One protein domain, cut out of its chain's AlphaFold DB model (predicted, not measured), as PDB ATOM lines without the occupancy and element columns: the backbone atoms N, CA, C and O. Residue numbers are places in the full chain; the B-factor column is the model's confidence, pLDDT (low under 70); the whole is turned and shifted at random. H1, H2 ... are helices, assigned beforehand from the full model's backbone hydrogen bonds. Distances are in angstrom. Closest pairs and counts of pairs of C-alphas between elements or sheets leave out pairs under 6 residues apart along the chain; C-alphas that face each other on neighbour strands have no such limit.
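What this domain is: This is residues 27 to 98 of the 137 residues of an uncharacterized protein of Bacteroides finegoldii (UniProt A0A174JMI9). Five helices make a compact, mostly crossed cluster, with the longest helix, H4, near its middle. H3 folds back on H4 as a helical hairpin, H2 crosses H4, and H5 packs on both H2 and H4; H1 lies at the far end, near the first residues of H2 and H4. The printed part has 72 residues with five named helices, H1 to H5 in chain order, and no named strand; its class is all helix. It is compact, with a radius of gyration of the C-alphas of 11.9 A and spans of 32 by 30 by 21 A.

How they stand to each other: The hub is H4, residues 70 to 85, which touches four helices. H3, residues 56 to 64, touches it and forms a hairpin with it, opposite ways at a steep tilt of 38 degrees; their closest C-alphas, of Ser 63 and Ala 73, are 4.3 A apart. H2, residues 41 to 53, only just touches H4, with 3 pairs of C-alphas within 8 A, the closest those of Leu 51 and Cys 76 at 7.1 A. H5, residues 89 to 98, touches H2, closest at the C-alphas of Lys 45 and Asp 97, 6.3 A, at a steep tilt of 58 degrees. H5 also touches H4, closest at the C-alphas of Tyr 79 and Thr 90, 6.8 A. H1, residues 29 to 37, touches H2, closest at the C-alphas of Tyr 30 and Phe 44, 6.9 A. H1 is apart from H3 and H5, and H3 is apart from H5. In H1 to H5 every O i to N i+4 pair is within hydrogen-bond range.

Where its parts are: H1 begins at C-alpha 29, (148.922, 132.117, 186.466), and measures 12.0 A; H2 measures 19.0 A and H3 12.5 A. H4 measures 22.2 A from C-alpha 70, (154.542, 123.875, 185.060). H5 measures 14.4 A and ends at C-alpha 98, (133.103, 128.908, 181.135).

The domain as a whole: The C-alphas farthest apart, those of Asn 38 and Gly 86, are 33.7 A apart. The printed part has no cut, and its four links are tight. The mean pLDDT of the printed part is 87.0; residue 98 alone is under 70.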
ATOM      1  N   PRO A  27     152.566 136.863 190.658       74.00
ATOM      2  CA  PRO A  27     151.897 137.074 189.383       74.00
ATOM      3  C   PRO A  27     150.792 136.030 189.205       74.00
ATOM      4  O   PRO A  27     150.940 134.881 189.624       74.00
ATOM      5  N   LYS A  28     149.674 136.431 188.589       79.31
ATOM      6  CA  LYS A  28     148.592 135.497 188.260       79.31
ATOM      7  C   LYS A  28     149.117 134.426 187.298       79.31
ATOM      8  O   LYS A  28     149.994 134.716 186.484       79.31
ATOM      9  N   LEU A  29     148.529 133.229 187.338       78.56
ATOM     10  CA  LEU A  29     148.922 132.117 186.466       78.56
ATOM     11  C   LEU A  29     148.889 132.517 184.979       78.56
ATOM     12  O   LEU A  29     149.866 132.312 184.266       78.56
ATOM     13  N   TYR A  30     147.828 133.209 184.551       80.44
ATOM     14  CA  TYR A  30     147.726 133.769 183.200       80.44
ATOM     15  C   TYR A  30     148.875 134.729 182.857       80.44
ATOM     16  O   TYR A  30     149.391 134.701 181.749       80.44
ATOM     17  N   THR A  31     149.336 135.562 183.797       81.12
ATOM     18  CA  THR A  31     150.463 136.478 183.550       81.12
ATOM     19  C   THR A  31     151.762 135.718 183.278       81.12
ATOM     20  O   THR A  31     152.585 136.184 182.493       81.12
ATOM     21  N   ILE A  32     151.943 134.553 183.905       80.69
ATOM     22  CA  ILE A  32     153.076 133.660 183.643       80.69
ATOM     23  C   ILE A  32     152.905 133.002 182.266       80.69
ATOM     24  O   ILE A  32     153.819 133.064 181.448       80.69
ATOM     25  N   ALA A  33     151.723 132.446 181.986       80.81
ATOM     26  CA  ALA A  33     151.415 131.778 180.722       80.81
ATOM     27  C   ALA A  33     151.547 132.722 179.512       80.81
ATOM     28  O   ALA A  33     152.226 132.392 178.544       80.81
ATOM     29  N   LYS A  34     150.999 133.940 179.602       84.31
ATOM     30  CA  LYS A  34     151.117 134.984 178.573       84.31
ATOM     31  C   LYS A  34     152.575 135.324 178.266       84.31
ATOM     32  O   LYS A  34     152.941 135.447 177.106       84.31
ATOM     33  N   LYS A  35     153.415 135.487 179.294       82.94
ATOM     34  CA  LYS A  35     154.833 135.838 179.107       82.94
ATOM     35  C   LYS A  35     155.642 134.709 178.473       82.94
ATOM     36  O   LYS A  35     156.529 134.994 177.683       82.94
ATOM     37  N   ALA A  36     155.368 133.464 178.852       84.44
ATOM     38  CA  ALA A  36     156.152 132.316 178.407       84.44
ATOM     39  C   ALA A  36     155.706 131.767 177.041       84.44
ATOM     40  O   ALA A  36     156.545 131.310 176.277       84.44
ATOM     41  N   TYR A  37     154.407 131.826 176.734       82.88
ATOM     42  CA  TYR A  37     153.813 131.150 175.573       82.88
ATOM     43  C   TYR A  37     153.084 132.099 174.615       82.88
ATOM     44  O   TYR A  37     152.468 131.642 173.662       82.88
ATOM     45  N   ASN A  38     153.112 133.412 174.873       86.38
ATOM     46  CA  ASN A  38     152.380 134.426 174.106       86.38
ATOM     47  C   ASN A  38     150.875 134.120 173.942       86.38
ATOM     48  O   ASN A  38     150.262 134.465 172.936       86.38
ATOM     49  N   LEU A  39     150.281 133.463 174.943       85.62
ATOM     50  CA  LEU A  39     148.872 133.073 174.930       85.62
ATOM     51  C   LEU A  39     147.958 134.286 175.112       85.62
ATOM     52  O   LEU A  39     148.212 135.153 175.960       85.62
ATOM     53  N   SER A  40     146.852 134.304 174.368       88.31
ATOM     54  CA  SER A  40     145.759 135.233 174.629       88.31
ATOM     55  C   SER A  40     144.962 134.807 175.871       88.31
ATOM     56  O   SER A  40     145.113 133.703 176.404       88.31
ATOM     57  N   TYR A  41     144.106 135.699 176.379       83.69
ATOM     58  CA  TYR A  41     143.251 135.361 177.521       83.69
ATOM     59  C   TYR A  41     142.170 134.338 177.150       83.69
ATOM     60  O   TYR A  41     141.788 133.539 178.002       83.69
ATOM     61  N   SER A  42     141.683 134.349 175.904       85.00
ATOM     62  CA  SER A  42     140.751 133.332 175.404       85.00
ATOM     63  C   SER A  42     141.411 131.963 175.379       85.00
ATOM     64  O   SER A  42     140.890 131.065 176.025       85.00
ATOM     65  N   ASP A  43     142.611 131.839 174.801       86.62
ATOM     66  CA  ASP A  43     143.312 130.546 174.720       86.62
ATOM     67  C   ASP A  43     143.561 129.955 176.112       86.62
ATOM     68  O   ASP A  43     143.428 128.755 176.340       86.62
ATOM     69  N   PHE A  44     143.902 130.815 177.078       86.69
ATOM     70  CA  PHE A  44     144.079 130.403 178.466       86.69
ATOM     71  C   PHE A  44     142.786 129.845 179.080       86.69
ATOM     72  O   PHE A  44     142.837 128.832 179.780       86.69
ATOM     73  N   LYS A  45     141.640 130.493 178.831       86.25
ATOM     74  CA  LYS A  45     140.334 130.018 179.308       86.25
ATOM     75  C   LYS A  45     139.934 128.725 178.615       86.25
ATOM     76  O   LYS A  45     139.605 127.770 179.305       86.25
ATOM     77  N   ASP A  46     140.032 128.667 177.294       87.94
ATOM     78  CA  ASP A  46     139.646 127.496 176.504       87.94
ATOM     79  C   ASP A  46     140.448 126.264 176.924       87.94
ATOM     80  O   ASP A  46     139.886 125.195 177.154       87.94
ATOM     81  N   MET A  47     141.751 126.437 177.157       89.81
ATOM     82  CA  MET A  47     142.608 125.387 177.696       89.81
ATOM     83  C   MET A  47     142.149 124.944 179.095       89.81
ATOM     84  O   MET A  47     142.046 123.749 179.373       89.81
ATOM     85  N   ARG A  48     141.830 125.890 179.985       88.75
ATOM     86  CA  ARG A  48     141.381 125.581 181.352       88.75
ATOM     87  C   ARG A  48     140.065 124.792 181.339       88.75
ATOM     88  O   ARG A  48     139.903 123.837 182.096       88.75
ATOM     89  N   CYS A  49     139.161 125.169 180.445       86.81
ATOM     90  CA  CYS A  49     137.893 124.499 180.197       86.81
ATOM     91  C   CYS A  49     138.089 123.095 179.613       86.81
ATOM     92  O   CYS A  49     137.441 122.157 180.070       86.81
ATOM     93  N   TYR A  50     139.020 122.936 178.670       91.00
ATOM     94  CA  TYR A  50     139.397 121.639 178.114       91.00
ATOM     95  C   TYR A  50     139.919 120.689 179.199       91.00
ATOM     96  O   TYR A  50     139.408 119.580 179.330       91.00
ATOM     97  N   LEU A  51     140.855 121.136 180.049       92.38
ATOM     98  CA  LEU A  51     141.378 120.310 181.146       92.38
ATOM     99  C   LEU A  51     140.276 119.825 182.098       92.38
ATOM    100  O   LEU A  51     140.347 118.709 182.599       92.38
ATOM    101  N   MET A  52     139.252 120.642 182.347       87.31
ATOM    102  CA  MET A  52     138.134 120.275 183.222       87.31
ATOM    103  C   MET A  52     137.274 119.130 182.657       87.31
ATOM    104  O   MET A  52     136.621 118.430 183.425       87.31
ATOM    105  N   GLN A  53     137.260 118.944 181.336       89.06
ATOM    106  CA  GLN A  53     136.487 117.891 180.668       89.06
ATOM    107  C   GLN A  53     137.222 116.543 180.636       89.06
ATOM    108  O   GLN A  53     136.603 115.519 180.352       89.06
ATOM    109  N   LEU A  54     138.524 116.535 180.928       93.94
ATOM    110  CA  LEU A  54     139.345 115.331 180.905       93.94
ATOM    111  C   LEU A  54     139.059 114.415 182.097       93.94
ATOM    112  O   LEU A  54     138.725 114.846 183.204       93.94
ATOM    113  N   SER A  55     139.254 113.119 181.879       94.19
ATOM    114  CA  SER A  55     139.173 112.121 182.935       94.19
ATOM    115  C   SER A  55     140.309 112.280 183.949       94.19
ATOM    116  O   SER A  55     141.367 112.862 183.691       94.19
ATOM    117  N   ARG A  56     140.125 111.674 185.129       93.25
ATOM    118  CA  ARG A  56     141.156 111.646 186.179       93.25
ATOM    119  C   ARG A  56     142.494 111.100 185.665       93.25
ATOM    120  O   ARG A  56     143.535 111.643 186.020       93.25
ATOM    121  N   LYS A  57     142.463 110.046 184.844       95.69
ATOM    122  CA  LYS A  57     143.672 109.401 184.317       95.69
ATOM    123  C   LYS A  57     144.425 110.327 183.362       95.69
ATOM    124  O   LYS A  57     145.621 110.520 183.531       95.69
ATOM    125  N   GLU A  58     143.716 110.963 182.436       96.12
ATOM    126  CA  GLU A  58     144.312 111.905 181.479       96.12
ATOM    127  C   GLU A  58     144.957 113.101 182.188       96.12
ATOM    128  O   GLU A  58     146.081 113.484 181.870       96.12
ATOM    129  N   LEU A  59     144.295 113.652 183.212       95.62
ATOM    130  CA  LEU A  59     144.864 114.729 184.028       95.62
ATOM    131  C   LEU A  59     146.126 114.298 184.779       95.62
ATOM    132  O   LEU A  59     147.067 115.085 184.914       95.62
ATOM    133  N   GLU A  60     146.157 113.069 185.293       95.50
ATOM    134  CA  GLU A  60     147.349 112.529 185.938       95.50
ATOM    135  C   GLU A  60     148.509 112.384 184.959       95.50
ATOM    136  O   GLU A  60     149.620 112.803 185.297       95.50
ATOM    137  N   ASP A  61     148.244 111.844 183.770       96.69
ATOM    138  CA  ASP A  61     149.244 111.626 182.727       96.69
ATOM    139  C   ASP A  61     149.847 112.966 182.273       96.69
ATOM    140  O   ASP A  61     151.068 113.137 182.318       96.69
ATOM    141  N   ILE A  62     149.006 113.970 181.993       96.06
ATOM    142  CA  ILE A  62     149.449 115.339 181.672       96.06
ATOM    143  C   ILE A  62     150.273 115.928 182.827       96.06
ATOM    144  O   ILE A  62     151.325 116.520 182.621       96.06
ATOM    145  N   SER A  63     149.847 115.750 184.081       94.75
ATOM    146  CA  SER A  63     150.548 116.350 185.228       94.75
ATOM    147  C   SER A  63     151.927 115.744 185.540       94.75
ATOM    148  O   SER A  63     152.692 116.333 186.321       94.75
ATOM    149  N   LYS A  64     152.208 114.546 185.012       94.50
ATOM    150  CA  LYS A  64     153.453 113.785 185.212       94.50
ATOM    151  C   LYS A  64     154.386 113.879 184.001       94.50
ATOM    152  O   LYS A  64     155.573 113.599 184.153       94.50
ATOM    153  N   ALA A  65     153.873 114.272 182.838       95.94
ATOM    154  CA  ALA A  65     154.657 114.420 181.623       95.94
ATOM    155  C   ALA A  65     155.735 115.513 181.772       95.94
ATOM    156  O   ALA A  65     155.503 116.582 182.340       95.94
ATOM    157  N   VAL A  66     156.948 115.213 181.297       93.69
ATOM    158  CA  VAL A  66     158.156 116.039 181.509       93.69
ATOM    159  C   VAL A  66     158.117 117.335 180.696       93.69
ATOM    160  O   VAL A  66     158.642 118.360 181.124       93.69
ATOM    161  N   ASP A  67     157.487 117.288 179.530       93.38
ATOM    162  CA  ASP A  67     157.312 118.392 178.587       93.38
ATOM    163  C   ASP A  67     156.164 119.339 178.967       93.38
ATOM    164  O   ASP A  67     156.044 120.433 178.412       93.38
ATOM    165  N   THR A  68     155.330 118.951 179.932       92.38
ATOM    166  CA  THR A  68     154.162 119.734 180.314       92.38
ATOM    167  C   THR A  68     154.574 121.024 181.028       92.38
ATOM    168  O   THR A  68     155.266 120.986 182.053       92.38
ATOM    169  N   PRO A  69     154.097 122.198 180.565       90.25
ATOM    170  CA  PRO A  69     154.339 123.458 181.246       90.25
ATOM    171  C   PRO A  69     153.929 123.415 182.718       90.25
ATOM    172  O   PRO A  69     152.823 123.000 183.060       90.25
ATOM    173  N   ILE A  70     154.776 123.942 183.606       88.75
ATOM    174  CA  ILE A  70     154.542 123.875 185.060       88.75
ATOM    175  C   ILE A  70     153.167 124.414 185.483       88.75
ATOM    176  O   ILE A  70     152.551 123.905 186.415       88.75
ATOM    177  N   TRP A  71     152.658 125.431 184.788       87.19
ATOM    178  CA  TRP A  71     151.361 126.030 185.079       87.19
ATOM    179  C   TRP A  71     150.186 125.104 184.713       87.19
ATOM    180  O   TRP A  71     149.202 125.080 185.449       87.19
ATOM    181  N   ILE A  72     150.322 124.286 183.661       92.25
ATOM    182  CA  ILE A  72     149.378 123.217 183.294       92.25
ATOM    183  C   ILE A  72     149.420 122.105 184.342       92.25
ATOM    184  O   ILE A  72     148.378 121.686 184.846       92.25
ATOM    185  N   ALA A  73     150.622 121.673 184.737       92.44
ATOM    186  CA  ALA A  73     150.786 120.636 185.752       92.44
ATOM    187  C   ALA A  73     150.180 121.056 187.105       92.44
ATOM    188  O   ALA A  73     149.540 120.247 187.780       92.44
ATOM    189  N   ILE A  74     150.334 122.328 187.496       90.12
ATOM    190  CA  ILE A  74     149.705 122.890 188.700       90.12
ATOM    191  C   ILE A  74     148.175 122.858 188.587       90.12
ATOM    192  O   ILE A  74     147.522 122.434 189.543       90.12
ATOM    193  N   LEU A  75     147.607 123.257 187.443       90.94
ATOM    194  CA  LEU A  75     146.157 123.217 187.218       90.94
ATOM    195  C   LEU A  75     145.612 121.788 187.326       90.94
ATOM    196  O   LEU A  75     144.724 121.538 188.140       90.94
ATOM    197  N   CYS A  76     146.208 120.828 186.616       94.19
ATOM    198  CA  CYS A  76     145.800 119.421 186.675       94.19
ATOM    199  C   CYS A  76     145.831 118.882 188.114       94.19
ATOM    200  O   CYS A  76     144.861 118.297 188.596       94.19
ATOM    201  N   ARG A  77     146.910 119.159 188.861       91.69
ATOM    202  CA  ARG A  77     147.037 118.739 190.267       91.69
ATOM    203  C   ARG A  77     146.017 119.406 191.178       91.69
ATOM    204  O   ARG A  77     145.567 118.775 192.130       91.69
ATOM    205  N   SER A  78     145.651 120.658 190.914       90.81
ATOM    206  CA  SER A  78     144.623 121.350 191.691       90.81
ATOM    207  C   SER A  78     143.239 120.729 191.490       90.81
ATOM    208  O   SER A  78     142.551 120.501 192.482       90.81
ATOM    209  N   TYR A  79     142.886 120.325 190.263       92.06
ATOM    210  CA  TYR A  79     141.652 119.580 189.998       92.06
ATOM    211  C   TYR A  79     141.651 118.208 190.671       92.06
ATOM    212  O   TYR A  79     140.701 117.866 191.372       92.06
ATOM    213  N   LEU A  80     142.741 117.447 190.536       92.38
ATOM    214  CA  LEU A  80     142.874 116.124 191.156       92.38
ATOM    215  C   LEU A  80     142.792 116.197 192.687       92.38
ATOM    216  O   LEU A  80     142.074 115.421 193.321       92.38
ATOM    217  N   LYS A  81     143.493 117.166 193.289       91.31
ATOM    218  CA  LYS A  81     143.457 117.411 194.734       91.31
ATOM    219  C   LYS A  81     142.059 117.837 195.177       91.31
ATOM    220  O   LYS A  81     141.567 117.288 196.162       91.31
ATOM    221  N   GLY A  82     141.426 118.755 194.447       87.75
ATOM    222  CA  GLY A  82     140.059 119.200 194.707       87.75
ATOM    223  C   GLY A  82     139.078 118.032 194.716       87.75
ATOM    224  O   GLY A  82     138.395 117.800 195.711       87.75
ATOM    225  N   ALA A  83     139.130 117.192 193.680       87.00
ATOM    226  CA  ALA A  83     138.310 115.991 193.570       87.00
ATOM    227  C   ALA A  83     138.561 114.974 194.699       87.00
ATOM    228  O   ALA A  83     137.634 114.291 195.119       87.00
ATOM    229  N   SER A  84     139.794 114.856 195.209       87.19
ATOM    230  CA  SER A  84     140.103 113.950 196.330       87.19
ATOM    231  C   SER A  84     139.605 114.449 197.691       87.19
ATOM    232  O   SER A  84     139.325 113.641 198.570       87.19
ATOM    233  N   LYS A  85     139.510 115.773 197.872       88.06
ATOM    234  CA  LYS A  85     139.150 116.415 199.146       88.06
ATOM    235  C   LYS A  85     137.710 116.933 199.191       88.06
ATOM    236  O   LYS A  85     137.299 117.440 200.228       88.06
ATOM    237  N   GLY A  86     136.978 116.848 198.079       81.75
ATOM    238  CA  GLY A  86     135.675 117.500 197.923       81.75
ATOM    239  C   GLY A  86     135.765 119.031 197.852       81.75
ATOM    240  O   GLY A  86     134.782 119.715 198.110       81.75
ATOM    241  N   GLU A  87     136.939 119.584 197.534       83.19
ATOM    242  CA  GLU A  87     137.164 121.028 197.442       83.19
ATOM    243  C   GLU A  87     136.830 121.513 196.025       83.19
ATOM    244  O   GLU A  87     137.421 121.061 195.042       83.19
ATOM    245  N   THR A  88     135.879 122.444 195.919       81.06
ATOM    246  CA  THR A  88     135.316 122.899 194.636       81.06
ATOM    247  C   THR A  88     135.780 124.292 194.220       81.06
ATOM    248  O   THR A  88     135.402 124.746 193.147       81.06
ATOM    249  N   GLN A  89     136.630 124.973 194.997       82.12
ATOM    250  CA  GLN A  89     137.029 126.358 194.708       82.12
ATOM    251  C   GLN A  89     137.623 126.519 193.300       82.12
ATOM    252  O   GLN A  89     137.183 127.364 192.525       82.12
ATOM    253  N   THR A  90     138.598 125.684 192.935       81.31
ATOM    254  CA  THR A  90     139.235 125.752 191.611       81.31
ATOM    255  C   THR A  90     138.266 125.396 190.483       81.31
ATOM    256  O   THR A  90     138.390 125.922 189.372       81.31
ATOM    257  N   LEU A  91     137.295 124.520 190.759       79.75
ATOM    258  CA  LEU A  91     136.228 124.174 189.827       79.75
ATOM    259  C   LEU A  91     135.296 125.373 189.618       79.75
ATOM    260  O   LEU A  91     135.054 125.744 188.476       79.75
ATOM    261  N   GLU A  92     134.862 126.028 190.695       80.19
ATOM    262  CA  GLU A  92     133.966 127.184 190.640       80.19
ATOM    263  C   GLU A  92     134.625 128.375 189.931       80.19
ATOM    264  O   GLU A  92     134.017 129.005 189.072       80.19
ATOM    265  N   GLU A  93     135.913 128.626 190.181       80.38
ATOM    266  CA  GLU A  93     136.686 129.627 189.436       80.38
ATOM    267  C   GLU A  93     136.767 129.308 187.930       80.38
ATOM    268  O   GLU A  93     136.721 130.218 187.111       80.38
ATOM    269  N   THR A  94     136.874 128.026 187.554       78.94
ATOM    270  CA  THR A  94     136.876 127.601 186.138       78.94
ATOM    271  C   THR A  94     135.484 127.729 185.523       78.94
ATOM    272  O   THR A  94     135.332 128.131 184.374       78.94
ATOM    273  N   LYS A  95     134.446 127.430 186.305       74.19
ATOM    274  CA  LYS A  95     133.040 127.601 185.939       74.19
ATOM    275  C   LYS A  95     132.718 129.064 185.634       74.19
ATOM    276  O   LYS A  95     132.047 129.335 184.642       74.19
ATOM    277  N   MET A  96     133.261 130.008 186.400       73.81
ATOM    278  CA  MET A  96     133.131 131.439 186.094       73.81
ATOM    279  C   MET A  96     133.779 131.820 184.755       73.81
ATOM    280  O   MET A  96     133.259 132.691 184.060       73.81
ATOM    281  N   ASP A  97     134.865 131.147 184.358       71.88
ATOM    282  CA  ASP A  97     135.486 131.335 183.040       71.88
ATOM    283  C   ASP A  97     134.617 130.759 181.896       71.88
ATOM    284  O   ASP A  97     134.571 131.362 180.820       71.88
ATOM    285  N   LEU A  98     133.918 129.634 182.127       68.06
ATOM    286  CA  LEU A  98     133.103 128.908 181.135       68.06
ATOM    287  C   LEU A  98     131.698 129.511 180.929       68.06
ATOM    288  O   LEU A  98     131.233 129.619 179.798       68.06
TER     289      LEU A  98